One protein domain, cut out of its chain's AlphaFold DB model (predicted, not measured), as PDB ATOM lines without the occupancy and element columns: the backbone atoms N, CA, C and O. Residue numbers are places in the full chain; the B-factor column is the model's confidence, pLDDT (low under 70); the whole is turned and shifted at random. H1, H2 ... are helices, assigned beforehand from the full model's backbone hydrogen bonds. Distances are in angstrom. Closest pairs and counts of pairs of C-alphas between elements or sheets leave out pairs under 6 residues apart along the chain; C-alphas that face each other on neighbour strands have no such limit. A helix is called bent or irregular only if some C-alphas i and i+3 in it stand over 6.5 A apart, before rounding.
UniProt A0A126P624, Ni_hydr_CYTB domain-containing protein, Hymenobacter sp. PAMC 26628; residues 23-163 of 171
ATOM      1  N   ILE A  23      71.968 209.785 -65.146       88.12
ATOM      2  CA  ILE A  23      71.951 208.581 -64.309       88.12
ATOM      3  C   ILE A  23      72.193 208.935 -62.842       88.12
ATOM      4  O   ILE A  23      71.485 208.421 -61.979       88.12
ATOM      5  N   SER A  24      73.168 209.799 -62.563       87.88
ATOM      6  CA  SER A  24      73.494 210.244 -61.208       87.88
ATOM      7  C   SER A  24      72.292 210.898 -60.532       87.88
ATOM      8  O   SER A  24      71.916 210.489 -59.435       87.88
ATOM      9  N   ASP A  25      71.643 211.843 -61.211       88.69
ATOM     10  CA  ASP A  25      70.475 212.557 -60.689       88.69
ATOM     11  C   ASP A  25      69.325 211.583 -60.416       88.69
ATOM     12  O   ASP A  25      68.700 211.604 -59.356       88.69
ATOM     13  N   ARG A  26      69.104 210.633 -61.332       92.00
ATOM     14  CA  ARG A  26      68.082 209.602 -61.159       92.00
ATOM     15  C   ARG A  26      68.369 208.683 -59.972       92.00
ATOM     16  O   ARG A  26      67.446 208.324 -59.247       92.00
ATOM     17  N   ILE A  27      69.619 208.265 -59.777       92.94
ATOM     18  CA  ILE A  27      70.017 207.435 -58.629       92.94
ATOM     19  C   ILE A  27      69.831 208.214 -57.326       92.94
ATOM     20  O   ILE A  27      69.365 207.638 -56.345       92.94
ATOM     21  N   TRP A  28      70.147 209.509 -57.324       91.44
ATOM     22  CA  TRP A  28      69.959 210.388 -56.176       91.44
ATOM     23  C   TRP A  28      68.482 210.504 -55.775       91.44
ATOM     24  O   TRP A  28      68.149 210.297 -54.608       91.44
ATOM     25  N   GLU A  29      67.579 210.715 -56.742       92.88
ATOM     26  CA  GLU A  29      66.125 210.709 -56.507       92.88
ATOM     27  C   GLU A  29      65.660 209.402 -55.848       92.88
ATOM     28  O   GLU A  29      64.938 209.413 -54.847       92.88
ATOM     29  N   TRP A  30      66.098 208.257 -56.384       95.75
ATOM     30  CA  TRP A  30      65.759 206.946 -55.829       95.75
ATOM     31  C   TRP A  30      66.343 206.729 -54.437       95.75
ATOM     32  O   TRP A  30      65.668 206.165 -53.577       95.75
ATOM     33  N   HIS A  31      67.575 207.176 -54.201       94.81
ATOM     34  CA  HIS A  31      68.226 207.082 -52.902       94.81
ATOM     35  C   HIS A  31      67.431 207.840 -51.833       94.81
ATOM     36  O   HIS A  31      67.140 207.269 -50.782       94.81
ATOM     37  N   ILE A  32      66.998 209.071 -52.127       94.50
ATOM     38  CA  ILE A  32      66.152 209.858 -51.220       94.50
ATOM     39  C   ILE A  32      64.800 209.170 -51.015       94.50
ATOM     40  O   ILE A  32      64.378 208.983 -49.875       94.50
ATOM     41  N   ALA A  33      64.127 208.738 -52.085       95.56
ATOM     42  CA  ALA A  33      62.814 208.099 -51.983       95.56
ATOM     43  C   ALA A  33      62.849 206.822 -51.121       95.56
ATOM     44  O   ALA A  33      62.009 206.634 -50.235       95.56
ATOM     45  N   ILE A  34      63.847 205.960 -51.337       96.06
ATOM     46  CA  ILE A  34      64.060 204.746 -50.538       96.06
ATOM     47  C   ILE A  34      64.444 205.115 -49.101       96.06
ATOM     48  O   ILE A  34      63.930 204.507 -48.162       96.06
ATOM     49  N   GLY A  35      65.298 206.124 -48.915       94.62
ATOM     50  CA  GLY A  35      65.696 206.635 -47.604       94.62
ATOM     51  C   GLY A  35      64.510 207.128 -46.773       94.62
ATOM     52  O   GLY A  35      64.384 206.757 -45.606       94.62
ATOM     53  N   LEU A  36      63.586 207.876 -47.378       95.75
ATOM     54  CA  LEU A  36      62.346 208.320 -46.732       95.75
ATOM     55  C   LEU A  36      61.436 207.138 -46.369       95.75
ATOM     56  O   LEU A  36      60.876 207.103 -45.272       95.75
ATOM     57  N   GLY A  37      61.330 206.134 -47.246       96.44
ATOM     58  CA  GLY A  37      60.620 204.890 -46.941       96.44
ATOM     59  C   GLY A  37      61.229 204.146 -45.746       96.44
ATOM     60  O   GLY A  37      60.517 203.750 -44.822       96.44
ATOM     61  N   LEU A  38      62.558 204.011 -45.716       94.75
ATOM     62  CA  LEU A  38      63.292 203.421 -44.594       94.75
ATOM     63  C   LEU A  38      63.100 204.219 -43.302       94.75
ATOM     64  O   LEU A  38      62.896 203.616 -42.249       94.75
ATOM     65  N   ALA A  39      63.106 205.550 -43.373       95.38
ATOM     66  CA  ALA A  39      62.838 206.413 -42.230       95.38
ATOM     67  C   ALA A  39      61.428 206.182 -41.665       95.38
ATOM     68  O   ALA A  39      61.266 206.047 -40.451       95.38
ATOM     69  N   ALA A  40      60.417 206.054 -42.530       95.12
ATOM     70  CA  ALA A  40      59.049 205.748 -42.119       95.12
ATOM     71  C   ALA A  40      58.938 204.365 -41.450       95.12
ATOM     72  O   ALA A  40      58.319 204.240 -40.390       95.12
ATOM     73  N   PHE A  41      59.576 203.329 -42.010       94.75
ATOM     74  CA  PHE A  41      59.606 201.997 -41.395       94.75
ATOM     75  C   PHE A  41      60.365 201.976 -40.067       94.75
ATOM     76  O   PHE A  41      59.924 201.325 -39.119       94.75
ATOM     77  N   TRP A  42      61.479 202.702 -39.974       93.69
ATOM     78  CA  TRP A  42      62.230 202.852 -38.734       93.69
ATOM     79  C   TRP A  42      61.385 203.553 -37.663       93.69
ATOM     80  O   TRP A  42      61.284 203.055 -36.542       93.69
ATOM     81  N   LEU A  43      60.684 204.635 -38.020       92.12
ATOM     82  CA  LEU A  43      59.770 205.334 -37.116       92.12
ATOM     83  C   LEU A  43      58.646 204.406 -36.637       92.12
ATOM     84  O   LEU A  43      58.401 204.302 -35.435       92.12
ATOM     85  N   LEU A  44      57.997 203.684 -37.556       92.12
ATOM     86  CA  LEU A  44      56.986 202.681 -37.221       92.12
ATOM     87  C   LEU A  44      57.551 201.639 -36.247       92.12
ATOM     88  O   LEU A  44      56.926 201.325 -35.235       92.12
ATOM     89  N   ARG A  45      58.755 201.129 -36.518       87.06
ATOM     90  CA  ARG A  45      59.428 200.137 -35.678       87.06
ATOM     91  C   ARG A  45      59.697 200.662 -34.267       87.06
ATOM     92  O   ARG A  45      59.486 199.909 -33.312       87.06
ATOM     93  N   VAL A  46      60.126 201.918 -34.130       87.62
ATOM     94  CA  VAL A  46      60.333 202.591 -32.836       87.62
ATOM     95  C   VAL A  46      59.001 202.794 -32.111       87.62
ATOM     96  O   VAL A  46      58.896 202.495 -30.925       87.62
ATOM     97  N   LEU A  47      57.945 203.217 -32.810       87.31
ATOM     98  CA  LEU A  47      56.612 203.374 -32.219       87.31
ATOM     99  C   LEU A  47      56.056 202.048 -31.684       87.31
ATOM    100  O   LEU A  47      55.507 202.013 -30.580       87.31
ATOM    101  N   LEU A  48      56.224 200.955 -32.432       85.38
ATOM    102  CA  LEU A  48      55.836 199.611 -31.995       85.38
ATOM    103  C   LEU A  48      56.638 199.157 -30.768       85.38
ATOM    104  O   LEU A  48      56.077 198.556 -29.855       85.38
ATOM    105  N   GLU A  49      57.930 199.482 -30.712       83.25
ATOM    106  CA  GLU A  49      58.794 199.189 -29.564       83.25
ATOM    107  C   GLU A  49      58.339 199.933 -28.295       83.25
ATOM    108  O   GLU A  49      58.294 199.353 -27.210       83.25
ATOM    109  N   LEU A  50      57.947 201.204 -28.427       81.62
ATOM    110  CA  LEU A  50      57.480 202.024 -27.305       81.62
ATOM    111  C   LEU A  50      56.096 201.588 -26.800       81.62
ATOM    112  O   LEU A  50      55.866 201.532 -25.587       81.62
ATOM    113  N   ARG A  51      55.182 201.250 -27.718       83.00
ATOM    114  CA  ARG A  51      53.802 200.840 -27.399       83.00
ATOM    115  C   ARG A  51      53.669 199.369 -26.994       83.00
ATOM    116  O   ARG A  51      52.665 199.004 -26.391       83.00
ATOM    117  N   GLY A  52      54.652 198.527 -27.306       73.38
ATOM    118  CA  GLY A  52      54.628 197.107 -26.963       73.38
ATOM    119  C   GLY A  52      54.707 196.848 -25.446       73.38
ATOM    120  O   GLY A  52      55.409 197.585 -24.739       73.38
ATOM    121  N   PRO A  53      54.041 195.790 -24.933       69.44
ATOM    122  CA  PRO A  53      54.214 195.314 -23.559       69.44
ATOM    123  C   PRO A  53      55.693 195.131 -23.189       69.44
ATOM    124  O   PRO A  53      56.505 194.723 -24.021       69.44
ATOM    125  N   ALA A  54      56.062 195.385 -21.930       59.09
ATOM    126  CA  ALA A  54      57.461 195.357 -21.479       59.09
ATOM    127  C   ALA A  54      58.195 194.024 -21.765       59.09
ATOM    128  O   ALA A  54      59.418 194.014 -21.909       59.09
ATOM    129  N   GLU A  55      57.448 192.927 -21.907       57.16
ATOM    130  CA  GLU A  55      57.913 191.563 -22.205       57.16
ATOM    131  C   GLU A  55      58.301 191.334 -23.681       57.16
ATOM    132  O   GLU A  55      59.090 190.434 -24.005       57.16
ATOM    133  N   VAL A  56      57.771 192.147 -24.600       59.62
ATOM    134  CA  VAL A  56      58.122 192.122 -26.032       59.62
ATOM    135  C   VAL A  56      59.174 193.155 -26.415       59.62
ATOM    136  O   VAL A  56      59.782 193.007 -27.474       59.62
ATOM    137  N   ARG A  57      59.478 194.112 -25.530       70.25
ATOM    138  CA  ARG A  57      60.523 195.115 -25.761       70.25
ATOM    139  C   ARG A  57      61.897 194.464 -25.909       70.25
ATOM    140  O   ARG A  57      62.375 193.727 -25.041       70.25
ATOM    141  N   PHE A  58      62.552 194.765 -27.019       69.75
ATOM    142  CA  PHE A  58      63.930 194.423 -27.308       69.75
ATOM    143  C   PHE A  58      64.886 194.951 -26.233       69.75
ATOM    144  O   PHE A  58      65.759 194.200 -25.804       69.75
ATOM    145  N   SER A  59      64.694 196.177 -25.734       64.25
ATOM    146  CA  SER A  59      65.551 196.767 -24.691       64.25
ATOM    147  C   SER A  59      65.522 195.964 -23.383       64.25
ATOM    148  O   SER A  59      66.574 195.594 -22.858       64.25
ATOM    149  N   THR A  60      64.329 195.590 -22.910       68.12
ATOM    150  CA  THR A  60      64.152 194.716 -21.742       68.12
ATOM    151  C   THR A  60      64.794 193.351 -21.981       68.12
ATOM    152  O   THR A  60      65.516 192.841 -21.128       68.12
ATOM    153  N   ARG A  61      64.592 192.755 -23.164       68.25
ATOM    154  CA  ARG A  61      65.174 191.449 -23.516       68.25
ATOM    155  C   ARG A  61      66.700 191.483 -23.601       68.25
ATOM    156  O   ARG A  61      67.339 190.526 -23.170       68.25
ATOM    157  N   LEU A  62      67.281 192.550 -24.142       71.88
ATOM    158  CA  LEU A  62      68.728 192.742 -24.208       71.88
ATOM    159  C   LEU A  62      69.309 192.886 -22.798       71.88
ATOM    160  O   LEU A  62      70.256 192.183 -22.454       71.88
ATOM    161  N   MET A  63      68.687 193.712 -21.953       70.81
ATOM    162  CA  MET A  63      69.100 193.900 -20.561       70.81
ATOM    163  C   MET A  63      68.983 192.608 -19.741       70.81
ATOM    164  O   MET A  63      69.873 192.292 -18.949       70.81
ATOM    165  N   LEU A  64      67.926 191.820 -19.956       72.12
ATOM    166  CA  LEU A  64      67.745 190.518 -19.313       72.12
ATOM    167  C   LEU A  64      68.825 189.515 -19.729       72.12
ATOM    168  O   LEU A  64      69.368 188.833 -18.864       72.12
ATOM    169  N   VAL A  65      69.176 189.434 -21.018       70.12
ATOM    170  CA  VAL A  65      70.255 188.543 -21.479       70.12
ATOM    171  C   VAL A  65      71.624 189.015 -20.993       70.12
ATOM    172  O   VAL A  65      72.404 188.194 -20.520       70.12
ATOM    173  N   ALA A  66      71.892 190.323 -20.993       70.19
ATOM    174  CA  ALA A  66      73.119 190.878 -20.424       70.19
ATOM    175  C   ALA A  66      73.244 190.575 -18.920       70.19
ATOM    176  O   ALA A  66      74.309 190.180 -18.442       70.19
ATOM    177  N   ARG A  67      72.142 190.688 -18.165       73.81
ATOM    178  CA  ARG A  67      72.100 190.338 -16.738       73.81
ATOM    179  C   ARG A  67      72.292 188.838 -16.514       73.81
ATOM    180  O   ARG A  67      73.039 188.472 -15.611       73.81
ATOM    181  N   LYS A  68      71.658 187.985 -17.329       70.62
ATOM    182  CA  LYS A  68      71.846 186.527 -17.283       70.62
ATOM    183  C   LYS A  68      73.296 186.143 -17.556       70.62
ATOM    184  O   LYS A  68      73.851 185.388 -16.777       70.62
ATOM    185  N   TYR A  69      73.939 186.727 -18.569       69.19
ATOM    186  CA  TYR A  69      75.361 186.498 -18.835       69.19
ATOM    187  C   TYR A  69      76.252 186.903 -17.652       69.19
ATOM    188  O   TYR A  69      77.129 186.143 -17.246       69.19
ATOM    189  N   ARG A  70      75.998 188.072 -17.043       72.69
ATOM    190  CA  ARG A  70      76.776 188.560 -15.891       72.69
ATOM    191  C   ARG A  70      76.658 187.661 -14.655       72.69
ATOM    192  O   ARG A  70      77.590 187.610 -13.861       72.69
ATOM    193  N   LEU A  71      75.520 186.988 -14.486       76.06
ATOM    194  CA  LEU A  71      75.223 186.121 -13.343       76.06
ATOM    195  C   LEU A  71      75.400 184.621 -13.654       76.06
ATOM    196  O   LEU A  71      75.209 183.804 -12.758       76.06
ATOM    197  N   ALA A  72      75.751 184.252 -14.892       70.00
ATOM    198  CA  ALA A  72      75.831 182.859 -15.322       70.00
ATOM    199  C   ALA A  72      77.008 182.116 -14.652       70.00
ATOM    200  O   ALA A  72      78.140 182.628 -14.659       70.00
ATOM    201  N   PRO A  73      76.787 180.895 -14.126       66.19
ATOM    202  CA  PRO A  73      77.858 180.008 -13.677       66.19
ATOM    203  C   PRO A  73      78.818 179.651 -14.827       66.19
ATOM    204  O   PRO A  73      78.393 179.626 -15.982       66.19
ATOM    205  N   PRO A  74      80.098 179.323 -14.554       66.75
ATOM    206  CA  PRO A  74      81.107 179.048 -15.586       66.75
ATOM    207  C   PRO A  74      80.698 178.008 -16.641       66.75
ATOM    208  O   PRO A  74      81.076 178.161 -17.798       66.75
ATOM    209  N   ALA A  75      79.900 177.005 -16.257       66.75
ATOM    210  CA  ALA A  75      79.435 175.928 -17.133       66.75
ATOM    211  C   ALA A  75      78.433 176.380 -18.216       66.75
ATOM    212  O   ALA A  75      78.404 175.797 -19.292       66.75
ATOM    213  N   GLU A  76      77.655 177.440 -17.974       64.94
ATOM    214  CA  GLU A  76      76.616 177.931 -18.903       64.94
ATOM    215  C   GLU A  76      77.035 179.217 -19.638       64.94
ATOM    216  O   GLU A  76      76.282 179.794 -20.429       64.94
ATOM    217  N   LYS A  77      78.260 179.702 -19.393       67.94
ATOM    218  CA  LYS A  77      78.764 180.942 -20.002       67.94
ATOM    219  C   LYS A  77      78.948 180.842 -21.515       67.94
ATOM    220  O   LYS A  77      78.921 181.888 -22.158       67.94
ATOM    221  N   GLY A  78      79.135 179.641 -22.068       69.31
ATOM    222  CA  GLY A  78      79.219 179.405 -23.516       69.31
ATOM    223  C   GLY A  78      77.950 179.876 -24.222       69.31
ATOM    224  O   GLY A  78      77.955 180.931 -24.854       69.31
ATOM    225  N   ASP A  79      76.838 179.178 -24.007       68.44
ATOM    226  CA  ASP A  79      75.532 179.501 -24.602       68.44
ATOM    227  C   ASP A  79      75.067 180.930 -24.287       68.44
ATOM    228  O   ASP A  79      74.538 181.641 -25.150       68.44
ATOM    229  N   ALA A  80      75.332 181.411 -23.066       70.25
ATOM    230  CA  ALA A  80      75.010 182.781 -22.683       70.25
ATOM    231  C   ALA A  80      75.796 183.836 -23.494       70.25
ATOM    232  O   ALA A  80      75.250 184.910 -23.766       70.25
ATOM    233  N   ARG A  81      77.042 183.553 -23.918       71.31
ATOM    234  CA  ARG A  81      77.825 184.440 -24.806       71.31
ATOM    235  C   ARG A  81      77.254 184.475 -26.211       71.31
ATOM    236  O   ARG A  81      77.109 185.573 -26.740       71.31
ATOM    237  N   HIS A  82      76.911 183.326 -26.793       73.81
ATOM    238  CA  HIS A  82      76.329 183.271 -28.140       73.81
ATOM    239  C   HIS A  82      75.013 184.061 -28.197       73.81
ATOM    240  O   HIS A  82      74.841 184.940 -29.046       73.81
ATOM    241  N   ALA A  83      74.126 183.855 -27.216       72.44
ATOM    242  CA  ALA A  83      72.860 184.580 -27.122       72.44
ATOM    243  C   ALA A  83      73.043 186.096 -26.907       72.44
ATOM    244  O   ALA A  83      72.289 186.903 -27.464       72.44
ATOM    245  N   LEU A  84      74.035 186.500 -26.103       76.56
ATOM    246  CA  LEU A  84      74.360 187.911 -25.898       76.56
ATOM    247  C   LEU A  84      74.956 188.536 -27.161       76.56
ATOM    248  O   LEU A  84      74.553 189.638 -27.530       76.56
ATOM    249  N   PHE A  85      75.866 187.842 -27.843       80.38
ATOM    250  CA  PHE A  85      76.499 188.319 -29.070       80.38
ATOM    251  C   PHE A  85      75.459 188.546 -30.172       80.38
ATOM    252  O   PHE A  85      75.387 189.650 -30.705       80.38
ATOM    253  N   ALA A  86      74.573 187.578 -30.425       78.62
ATOM    254  CA  ALA A  86      73.509 187.705 -31.425       78.62
ATOM    255  C   ALA A  86      72.559 188.890 -31.152       78.62
ATOM    256  O   ALA A  86      72.164 189.618 -32.061       78.62
ATOM    257  N   LYS A  87      72.198 189.132 -29.885       81.31
ATOM    258  CA  LYS A  87      71.364 190.291 -29.518       81.31
ATOM    259  C   LYS A  87      72.135 191.609 -29.581       81.31
ATOM    260  O   LYS A  87      71.541 192.640 -29.884       81.31
ATOM    261  N   THR A  88      73.437 191.584 -29.313       81.88
ATOM    262  CA  THR A  88      74.300 192.770 -29.365       81.88
ATOM    263  C   THR A  88      74.547 193.209 -30.802       81.88
ATOM    264  O   THR A  88      74.438 194.397 -31.086       81.88
ATOM    265  N   THR A  89      74.803 192.279 -31.727       84.69
ATOM    266  CA  THR A  89      74.944 192.604 -33.155       84.69
ATOM    267  C   THR A  89      73.651 193.193 -33.715       84.69
ATOM    268  O   THR A  89      73.699 194.191 -34.428       84.69
ATOM    269  N   TYR A  90      72.489 192.672 -33.309       84.06
ATOM    270  CA  TYR A  90      71.201 193.281 -33.644       84.06
ATOM    271  C   TYR A  90      71.068 194.700 -33.068       84.06
ATOM    272  O   TYR A  90      70.703 195.614 -33.797       84.06
ATOM    273  N   ALA A  91      71.414 194.929 -31.795       86.31
ATOM    274  CA  ALA A  91      71.389 196.274 -31.207       86.31
ATOM    275  C   ALA A  91      72.305 197.258 -31.959       86.31
ATOM    276  O   ALA A  91      71.892 198.374 -32.266       86.31
ATOM    277  N   LEU A  92      73.521 196.820 -32.295       89.38
ATOM    278  CA  LEU A  92      74.493 197.599 -33.057       89.38
ATOM    279  C   LEU A  92      73.948 197.988 -34.437       89.38
ATOM    280  O   LEU A  92      74.063 199.146 -34.834       89.38
ATOM    281  N   PHE A  93      73.284 197.058 -35.128       90.44
ATOM    282  CA  PHE A  93      72.625 197.338 -36.403       90.44
ATOM    283  C   PHE A  93      71.588 198.462 -36.287       90.44
ATOM    284  O   PHE A  93      71.585 199.377 -37.106       90.44
ATOM    285  N   TYR A  94      70.744 198.447 -35.248       88.75
ATOM    286  CA  TYR A  94      69.763 199.520 -35.042       88.75
ATOM    287  C   TYR A  94      70.405 200.865 -34.727       88.75
ATOM    288  O   TYR A  94      69.856 201.891 -35.125       88.75
ATOM    289  N   ILE A  95      71.550 200.883 -34.043       92.19
ATOM    290  CA  ILE A  95      72.299 202.121 -33.802       92.19
ATOM    291  C   ILE A  95      72.774 202.696 -35.138       92.19
ATOM    292  O   ILE A  95      72.476 203.852 -35.435       92.19
ATOM    293  N   PHE A  96      73.430 201.889 -35.976       94.31
ATOM    294  CA  PHE A  96      73.881 202.338 -37.295       94.31
ATOM    295  C   PHE A  96      72.722 202.783 -38.186       94.31
ATOM    296  O   PHE A  96      72.797 203.847 -38.795       94.31
ATOM    297  N   LEU A  97      71.623 202.026 -38.213       93.94
ATOM    298  CA  LEU A  97      70.434 202.386 -38.981       93.94
ATOM    299  C   LEU A  97      69.825 203.712 -38.501       93.94
ATOM    300  O   LEU A  97      69.428 204.536 -39.317       93.94
ATOM    301  N   THR A  98      69.793 203.946 -37.187       93.94
ATOM    302  CA  THR A  98      69.294 205.200 -36.604       93.94
ATOM    303  C   THR A  98      70.160 206.388 -37.018       93.94
ATOM    304  O   THR A  98      69.629 207.402 -37.464       93.94
ATOM    305  N   VAL A  99      71.488 206.257 -36.925       95.94
ATOM    306  CA  VAL A  99      72.426 207.301 -37.373       95.94
ATOM    307  C   VAL A  99      72.267 207.564 -38.873       95.94
ATOM    308  O   VAL A  99      72.183 208.721 -39.282       95.94
ATOM    309  N   MET A 100      72.151 206.513 -39.689       96.06
ATOM    310  CA  MET A 100      71.954 206.611 -41.139       96.06
ATOM    311  C   MET A 100      70.661 207.359 -41.502       96.06
ATOM    312  O   MET A 100      70.682 208.265 -42.332       96.06
ATOM    313  N   VAL A 101      69.545 207.027 -40.845       96.31
ATOM    314  CA  VAL A 101      68.251 207.693 -41.060       96.31
ATOM    315  C   VAL A 101      68.305 209.160 -40.633       96.31
ATOM    316  O   VAL A 101      67.910 210.024 -41.408       96.31
ATOM    317  N   ILE A 102      68.814 209.467 -39.435       95.25
ATOM    318  CA  ILE A 102      68.869 210.852 -38.933       95.25
ATOM    319  C   ILE A 102      69.741 211.721 -39.840       95.25
ATOM    320  O   ILE A 102      69.330 212.816 -40.218       95.25
ATOM    321  N   THR A 103      70.925 211.232 -40.218       96.00
ATOM    322  CA  THR A 103      71.823 211.972 -41.114       96.00
ATOM    323  C   THR A 103      71.242 212.119 -42.520       96.00
ATOM    324  O   THR A 103      71.313 213.205 -43.082       96.00
ATOM    325  N   GLY A 104      70.594 211.086 -43.069       94.00
ATOM    326  CA  GLY A 104      69.943 211.161 -44.383       94.00
ATOM    327  C   GLY A 104      68.777 212.156 -44.422       94.00
ATOM    328  O   GLY A 104      68.663 212.939 -45.362       94.00
ATOM    329  N   LEU A 105      67.952 212.189 -43.370       94.44
ATOM    330  CA  LEU A 105      66.892 213.192 -43.221       94.44
ATOM    331  C   LEU A 105      67.483 214.602 -43.098       94.44
ATOM    332  O   LEU A 105      67.034 215.510 -43.787       94.44
ATOM    333  N   ALA A 106      68.523 214.783 -42.280       93.94
ATOM    334  CA  ALA A 106      69.186 216.078 -42.129       93.94
ATOM    335  C   ALA A 106      69.765 216.611 -43.454       93.94
ATOM    336  O   ALA A 106      69.666 217.807 -43.706       93.94
ATOM    337  N   LEU A 107      70.307 215.741 -44.316       93.31
ATOM    338  CA  LEU A 107      70.798 216.122 -45.648       93.31
ATOM    339  C   LEU A 107      69.669 216.419 -46.640       93.31
ATOM    340  O   LEU A 107      69.832 217.279 -47.495       93.31
ATOM    341  N   THR A 108      68.524 215.742 -46.518       93.00
ATOM    342  CA  THR A 108      67.375 215.948 -47.419       93.00
ATOM    343  C   THR A 108      66.802 217.365 -47.307       93.00
ATOM    344  O   THR A 108      66.341 217.906 -48.304       93.00
ATOM    345  N   TRP A 109      66.862 217.974 -46.117       91.56
ATOM    346  CA  TRP A 109      66.384 219.341 -45.850       91.56
ATOM    347  C   TRP A 109      67.514 220.318 -45.490       91.56
ATOM    348  O   TRP A 109      67.260 221.356 -44.875       91.56
ATOM    349  N   ALA A 110      68.766 219.997 -45.835       89.44
ATOM    350  CA  ALA A 110      69.903 220.860 -45.523       89.44
ATOM    351  C   ALA A 110      69.768 222.244 -46.175       89.44
ATOM    352  O   ALA A 110      70.033 223.244 -45.515       89.44
ATOM    353  N   ASP A 111      69.276 222.302 -47.416       86.81
ATOM    354  CA  ASP A 111      69.101 223.552 -48.168       86.81
ATOM    355  C   ASP A 111      67.918 224.406 -47.674       86.81
ATOM    356  O   ASP A 111      67.919 225.626 -47.835       86.81
ATOM    357  N   ASP A 112      66.926 223.789 -47.021       89.88
ATOM    358  CA  ASP A 112      65.718 224.472 -46.539       89.88
ATOM    359  C   ASP A 112      65.889 225.076 -45.134       89.88
ATOM    360  O   ASP A 112      65.159 225.993 -44.744       89.88
ATOM    361  N   VAL A 113      66.834 224.559 -44.338       91.12
ATOM    362  CA  VAL A 113      67.009 224.926 -42.925       91.12
ATOM    363  C   VAL A 113      68.425 225.465 -42.679       91.12
ATOM    364  O   VAL A 113      69.380 224.687 -42.689       91.12
ATOM    365  N   PRO A 114      68.590 226.756 -42.316       89.88
ATOM    366  CA  PRO A 114      69.912 227.376 -42.145       89.88
ATOM    367  C   PRO A 114      70.833 226.653 -41.150       89.88
ATOM    368  O   PRO A 114      72.044 226.574 -41.346       89.88
ATOM    369  N   PHE A 115      70.258 226.099 -40.077       89.62
ATOM    370  CA  PHE A 115      71.007 225.309 -39.102       89.62
ATOM    371  C   PHE A 115      71.557 224.010 -39.709       89.62
ATOM    372  O   PHE A 115      72.717 223.681 -39.470       89.62
ATOM    373  N   LEU A 116      70.761 223.293 -40.509       88.62
ATOM    374  CA  LEU A 116      71.190 222.039 -41.135       88.62
ATOM    375  C   LEU A 116      72.258 222.288 -42.199       88.62
ATOM    376  O   LEU A 116      73.246 221.558 -42.232       88.62
ATOM    377  N   HIS A 117      72.123 223.369 -42.970       89.88
ATOM    378  CA  HIS A 117      73.148 223.796 -43.921       89.88
ATOM    379  C   HIS A 117      74.508 224.020 -43.237       89.88
ATOM    380  O   HIS A 117      75.544 223.571 -43.721       89.88
ATOM    381  N   SER A 118      74.519 224.639 -42.046       92.56
ATOM    382  CA  SER A 118      75.765 224.918 -41.311       92.56
ATOM    383  C   SER A 118      76.545 223.667 -40.880       92.56
ATOM    384  O   SER A 118      77.759 223.735 -40.695       92.56
ATOM    385  N   ILE A 119      75.863 222.525 -40.740       93.19
ATOM    386  CA  ILE A 119      76.458 221.244 -40.334       93.19
ATOM    387  C   ILE A 119      76.503 220.221 -41.477       93.19
ATOM    388  O   ILE A 119      76.933 219.087 -41.253       93.19
ATOM    389  N   GLU A 120      76.087 220.592 -42.691       92.25
ATOM    390  CA  GLU A 120      75.880 219.674 -43.819       92.25
ATOM    391  C   GLU A 120      77.127 218.836 -44.112       92.25
ATOM    392  O   GLU A 120      77.038 217.616 -44.229       92.25
ATOM    393  N   HIS A 121      78.305 219.464 -44.158       93.88
ATOM    394  CA  HIS A 121      79.558 218.763 -44.442       93.88
ATOM    395  C   HIS A 121      79.845 217.661 -43.413       93.88
ATOM    396  O   HIS A 121      80.155 216.526 -43.776       93.88
ATOM    397  N   THR A 122      79.699 217.973 -42.123       94.88
ATOM    398  CA  THR A 122      79.887 216.999 -41.041       94.88
ATOM    399  C   THR A 122      78.846 215.889 -41.118       94.88
ATOM    400  O   THR A 122      79.185 214.714 -40.993       94.88
ATOM    401  N   VAL A 123      77.578 216.230 -41.359       95.50
ATOM    402  CA  VAL A 123      76.501 215.240 -41.486       95.50
ATOM    403  C   VAL A 123      76.749 214.319 -42.681       95.50
ATOM    404  O   VAL A 123      76.581 213.107 -42.557       95.50
ATOM    405  N   LYS A 124      77.203 214.861 -43.813       95.25
ATOM    406  CA  LYS A 124      77.550 214.113 -45.026       95.25
ATOM    407  C   LYS A 124      78.704 213.150 -44.794       95.25
ATOM    408  O   LYS A 124      78.642 212.006 -45.242       95.25
ATOM    409  N   GLU A 125      79.726 213.582 -44.064       96.44
ATOM    410  CA  GLU A 125      80.845 212.724 -43.679       96.44
ATOM    411  C   GLU A 125      80.379 211.580 -42.771       96.44
ATOM    412  O   GLU A 125      80.659 210.416 -43.057       96.44
ATOM    413  N   VAL A 126      79.589 211.879 -41.736       96.81
ATOM    414  CA  VAL A 126      79.027 210.855 -40.843       96.81
ATOM    415  C   VAL A 126      78.131 209.885 -41.611       96.81
ATOM    416  O   VAL A 126      78.226 208.676 -41.398       96.81
ATOM    417  N   HIS A 127      77.293 210.375 -42.525       96.81
ATOM    418  CA  HIS A 127      76.430 209.546 -43.368       96.81
ATOM    419  C   HIS A 127      77.256 208.582 -44.232       96.81
ATOM    420  O   HIS A 127      76.995 207.378 -44.267       96.81
ATOM    421  N   ASN A 128      78.314 209.097 -44.864       96.50
ATOM    422  CA  ASN A 128      79.219 208.320 -45.701       96.50
ATOM    423  C   ASN A 128      79.993 207.263 -44.886       96.50
ATOM    424  O   ASN A 128      79.981 206.080 -45.227       96.50
ATOM    425  N   VAL A 129      80.590 207.642 -43.753       97.44
ATOM    426  CA  VAL A 129      81.290 206.694 -42.870       97.44
ATOM    427  C   VAL A 129      80.333 205.618 -42.358       97.44
ATOM    428  O   VAL A 129      80.663 204.430 -42.376       97.44
ATOM    429  N   THR A 130      79.117 206.002 -41.960       96.19
ATOM    430  CA  THR A 130      78.096 205.055 -41.488       96.19
ATOM    431  C   THR A 130      77.713 204.058 -42.581       96.19
ATOM    432  O   THR A 130      77.517 202.883 -42.278       96.19
ATOM    433  N   MET A 131      77.676 204.470 -43.853       95.69
ATOM    434  CA  MET A 131      77.439 203.562 -44.983       95.69
ATOM    435  C   MET A 131      78.488 202.448 -45.018       95.69
ATOM    436  O   MET A 131      78.130 201.270 -45.053       95.69
ATOM    437  N   TYR A 132      79.775 202.798 -44.949       96.19
ATOM    438  CA  TYR A 132      80.851 201.805 -44.952       96.19
ATOM    439  C   TYR A 132      80.812 200.888 -43.723       96.19
ATOM    440  O   TYR A 132      81.037 199.683 -43.855       96.19
ATOM    441  N   LEU A 133      80.456 201.416 -42.546       95.56
ATOM    442  CA  LEU A 133      80.264 200.603 -41.340       95.56
ATOM    443  C   LEU A 133      79.101 199.612 -41.484       95.56
ATOM    444  O   LEU A 133      79.242 198.454 -41.094       95.56
ATOM    445  N   ILE A 134      77.975 200.031 -42.075       94.62
ATOM    446  CA  ILE A 134      76.831 199.148 -42.346       94.62
ATOM    447  C   ILE A 134      77.216 198.054 -43.342       94.62
ATOM    448  O   ILE A 134      76.871 196.895 -43.120       94.62
ATOM    449  N   ILE A 135      77.958 198.388 -44.402       94.88
ATOM    450  CA  ILE A 135      78.445 197.401 -45.378       94.88
ATOM    451  C   ILE A 135      79.343 196.367 -44.685       94.88
ATOM    452  O   ILE A 135      79.125 195.164 -44.836       94.88
ATOM    453  N   GLY A 136      80.310 196.813 -43.876       95.38
ATOM    454  CA  GLY A 136      81.180 195.914 -43.114       95.38
ATOM    455  C   GLY A 136      80.400 195.034 -42.132       95.38
ATOM    456  O   GLY A 136      80.607 193.821 -42.076       95.38
ATOM    457  N   PHE A 137      79.449 195.623 -41.404       93.69
ATOM    458  CA  PHE A 137      78.557 194.889 -40.511       93.69
ATOM    459  C   PHE A 137      77.741 193.832 -41.260       93.69
ATOM    460  O   PHE A 137      77.632 192.709 -40.777       93.69
ATOM    461  N   PHE A 138      77.190 194.159 -42.432       93.38
ATOM    462  CA  PHE A 138      76.392 193.231 -43.232       93.38
ATOM    463  C   PHE A 138      77.198 191.991 -43.631       93.38
ATOM    464  O   PHE A 138      76.711 190.876 -43.457       93.38
ATOM    465  N   VAL A 139      78.442 192.169 -44.088       95.19
ATOM    466  CA  VAL A 139      79.332 191.049 -44.438       95.19
ATOM    467  C   VAL A 139      79.594 190.158 -43.222       95.19
ATOM    468  O   VAL A 139      79.434 188.940 -43.305       95.19
ATOM    469  N   LEU A 140      79.944 190.753 -42.078       91.50
ATOM    470  CA  LEU A 140      80.203 190.009 -40.840       91.50
ATOM    471  C   LEU A 140      78.950 189.295 -40.316       91.50
ATOM    472  O   LEU A 140      79.024 188.148 -39.876       91.50
ATOM    473  N   HIS A 141      77.796 189.956 -40.374       89.25
ATOM    474  CA  HIS A 141      76.517 189.397 -39.957       89.25
ATOM    475  C   HIS A 141      76.117 188.214 -40.839       89.25
ATOM    476  O   HIS A 141      75.773 187.159 -40.313       89.25
ATOM    477  N   LEU A 142      76.214 188.365 -42.164       91.25
ATOM    478  CA  LEU A 142      75.907 187.304 -43.116       91.25
ATOM    479  C   LEU A 142      76.824 186.095 -42.910       91.25
ATOM    480  O   LEU A 142      76.331 184.973 -42.826       91.25
ATOM    481  N   ALA A 143      78.132 186.322 -42.754       91.00
ATOM    482  CA  ALA A 143      79.083 185.259 -42.443       91.00
ATOM    483  C   ALA A 143      78.716 184.532 -41.139       91.00
ATOM    484  O   ALA A 143      78.710 183.306 -41.104       91.00
ATOM    485  N   GLY A 144      78.342 185.274 -40.089       86.50
ATOM    486  CA  GLY A 144      77.903 184.697 -38.817       86.50
ATOM    487  C   GLY A 144      76.619 183.868 -38.929       86.50
ATOM    488  O   GLY A 144      76.540 182.786 -38.354       86.50
ATOM    489  N   VAL A 145      75.629 184.339 -39.695       86.56
ATOM    490  CA  VAL A 145      74.370 183.611 -39.928       86.56
ATOM    491  C   VAL A 145      74.619 182.328 -40.718       86.56
ATOM    492  O   VAL A 145      74.152 181.269 -40.310       86.56
ATOM    493  N   VAL A 146      75.381 182.403 -41.814       88.62
ATOM    494  CA  VAL A 146      75.711 181.234 -42.645       88.62
ATOM    495  C   VAL A 146      76.528 180.217 -41.851       88.62
ATOM    496  O   VAL A 146      76.239 179.026 -41.901       88.62
ATOM    497  N   TRP A 147      77.514 180.677 -41.076       87.31
ATOM    498  CA  TRP A 147      78.301 179.800 -40.213       87.31
ATOM    499  C   TRP A 147      77.420 179.069 -39.197       87.31
ATOM    500  O   TRP A 147      77.538 177.855 -39.042       87.31
ATOM    501  N   SER A 148      76.517 179.792 -38.533       82.81
ATOM    502  CA  SER A 148      75.626 179.223 -37.520       82.81
ATOM    503  C   SER A 148      74.633 178.214 -38.109       82.81
ATOM    504  O   SER A 148      74.409 177.171 -37.498       82.81
ATOM    505  N   GLU A 149      74.123 178.464 -39.320       82.50
ATOM    506  CA  GLU A 149      73.259 177.527 -40.054       82.50
ATOM    507  C   GLU A 149      73.990 176.212 -40.390       82.50
ATOM    508  O   GLU A 149      73.393 175.145 -40.302       82.50
ATOM    509  N   ILE A 150      75.284 176.272 -40.736       85.94
ATOM    510  CA  ILE A 150      76.077 175.088 -41.116       85.94
ATOM    511  C   ILE A 150      76.556 174.287 -39.893       85.94
ATOM    512  O   ILE A 150      76.691 173.067 -39.978       85.94
ATOM    513  N   THR A 151      76.865 174.952 -38.774       78.06
ATOM    514  CA  THR A 151      77.591 174.326 -37.651       78.06
ATOM    515  C   THR A 151      76.726 173.969 -36.449       78.06
ATOM    516  O   THR A 151      76.830 172.853 -35.945       78.06
ATOM    517  N   GLU A 152      75.907 174.899 -35.961       64.88
ATOM    518  CA  GLU A 152      75.330 174.812 -34.612       64.88
ATOM    519  C   GLU A 152      73.802 174.681 -34.628       64.88
ATOM    520  O   GLU A 152      73.243 174.000 -33.769       64.88
ATOM    521  N   ASP A 153      73.108 175.308 -35.584       63.00
ATOM    522  CA  ASP A 153      71.665 175.524 -35.464       63.00
ATOM    523  C   ASP A 153      70.968 175.533 -36.841       63.00
ATOM    524  O   ASP A 153      70.666 176.574 -37.431       63.00
ATOM    525  N   ASN A 154      70.709 174.331 -37.368       69.75
ATOM    526  CA  ASN A 154      69.995 174.136 -38.634       69.75
ATOM    527  C   ASN A 154      68.571 174.727 -38.547       69.75
ATOM    528  O   ASN A 154      67.796 174.426 -37.630       69.75
ATOM    529  N   GLY A 155      68.198 175.560 -39.518       73.69
ATOM    530  CA  GLY A 155      66.892 176.211 -39.592       73.69
ATOM    531  C   GLY A 155      66.804 177.576 -38.901       73.69
ATOM    532  O   GLY A 155      65.690 178.036 -38.629       73.69
ATOM    533  N   LEU A 156      67.924 178.251 -38.628       76.81
ATOM    534  CA  LEU A 156      67.927 179.641 -38.157       76.81
ATOM    535  C   LEU A 156      67.287 180.578 -39.178       76.81
ATOM    536  O   LEU A 156      66.439 181.397 -38.813       76.81
ATOM    537  N   ILE A 157      67.638 180.430 -40.457       79.38
ATOM    538  CA  ILE A 157      67.075 181.248 -41.543       79.38
ATOM    539  C   ILE A 157      65.558 181.037 -41.634       79.38
ATOM    540  O   ILE A 157      64.792 182.000 -41.698       79.38
ATOM    541  N   SER A 158      65.105 179.784 -41.540       78.12
ATOM    542  CA  SER A 158      63.675 179.447 -41.543       78.12
ATOM    543  C   SER A 158      62.926 180.108 -40.381       78.12
ATOM    544  O   SER A 158      61.837 180.653 -40.567       78.12
ATOM    545  N   ARG A 159      63.518 180.151 -39.180       79.50
ATOM    546  CA  ARG A 159      62.928 180.853 -38.027       79.50
ATOM    547  C   ARG A 159      62.929 182.372 -38.192       79.50
ATOM    548  O   ARG A 159      61.985 183.015 -37.737       79.50
ATOM    549  N   MET A 160      63.929 182.944 -38.862       80.50
ATOM    550  CA  MET A 160      63.952 184.377 -39.182       80.50
ATOM    551  C   MET A 160      62.834 184.773 -40.155       80.50
ATOM    552  O   MET A 160      62.238 185.831 -39.976       80.50
ATOM    553  N   VAL A 161      62.512 183.920 -41.136       77.94
ATOM    554  CA  VAL A 161      61.453 184.183 -42.130       77.94
ATOM    555  C   VAL A 161      60.058 183.852 -41.593       77.94
ATOM    556  O   VAL A 161      59.129 184.638 -41.759       77.94
ATOM    557  N   SER A 162      59.895 182.701 -40.935       75.00
ATOM    558  CA  SER A 162      58.590 182.231 -40.437       75.00
ATOM    559  C   SER A 162      58.169 182.858 -39.107       75.00
ATOM    560  O   SER A 162      57.003 182.776 -38.731       75.00
ATOM    561  N   GLY A 163      59.112 183.423 -38.346       61.81
ATOM    562  CA  GLY A 163      58.877 183.891 -36.978       61.81
ATOM    563  C   GLY A 163      58.656 182.768 -35.952       61.81
ATOM    564  O   GLY A 163      58.301 183.050 -34.804       61.81
TER     565      GLY A 163
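What this domain is: This is residues 23 to 163 of the 171 residues of the protein "Ni_hydr_CYTB domain-containing protein" of Hymenobacter sp. PAMC 26628 (UniProt A0A126P624). Two long helices, H3 and H4, lie side by side as a long, kinked hairpin; H1 crosses the later part of H3, and H2 folds back along its early part. Short H5 packs on H4 near its end, and residues 23 to 30 of H1 stick out. The printed part has 141 residues with five named helices, H1 to H5 in chain order, and no named strand: all helix. It is loose, with a radius of gyration of the C-alphas of 18.8 A, and elongated, spanning 57 by 33 by 28 A.

Where its parts are: H1, residues 23 to 51, starts at C-alpha 23 (71.951, 208.581, -64.309) and is 41.9 A long. H2, residues 58 to 71, measures 19.8 A. H3, residues 74 to 108, measures 50.6 A; it is irregular, with C-alphas 75 and 78 7.3 A apart, and has a kink of 33 degrees near residue 81. H4, residues 114 to 151, measures 53.8 A; it is irregular, with C-alphas 118 and 121 7.9 A apart, and has a kink of 57 degrees near residue 121. H5, residues 156 to 162, measures 10.0 A and ends at C-alpha 162 (58.590, 182.231, -40.437).

How they stand to each other: H1, with residues 32 to 42 alone, touches residues 98 to 108 of H3, the hub, at a steep tilt of 53 degrees; the closest C-alphas, of Ala 39 and Val 101, are 5.7 A apart. H2 and H3 form a helical hairpin, touching at Tyr 69 and Ala 80, their closest C-alphas, 5.4 A apart. H3 and H4 form another, at a shallow tilt of 32 degrees, closest at the C-alphas of Thr 103 and His 127, 5.7 A. H4, with residues 145 to 149 alone, touches H5; the closest C-alphas, of Glu 149 and Leu 156, are 6.0 A apart. H1 and H4 are apart. Every O i to N i+4 pair is within hydrogen-bond range in H1, H2 and H5, against 29 of 31 in H3 and 31 of 34 in H4.

The domain as a whole: The C-alphas farthest apart, of Ile 23 and Pro 73, are 58.4 A apart. The printed part has no cut, and no link is long. Low pLDDT, under 70, falls on 20 residues, among them 53 to 56 and 73 to 79.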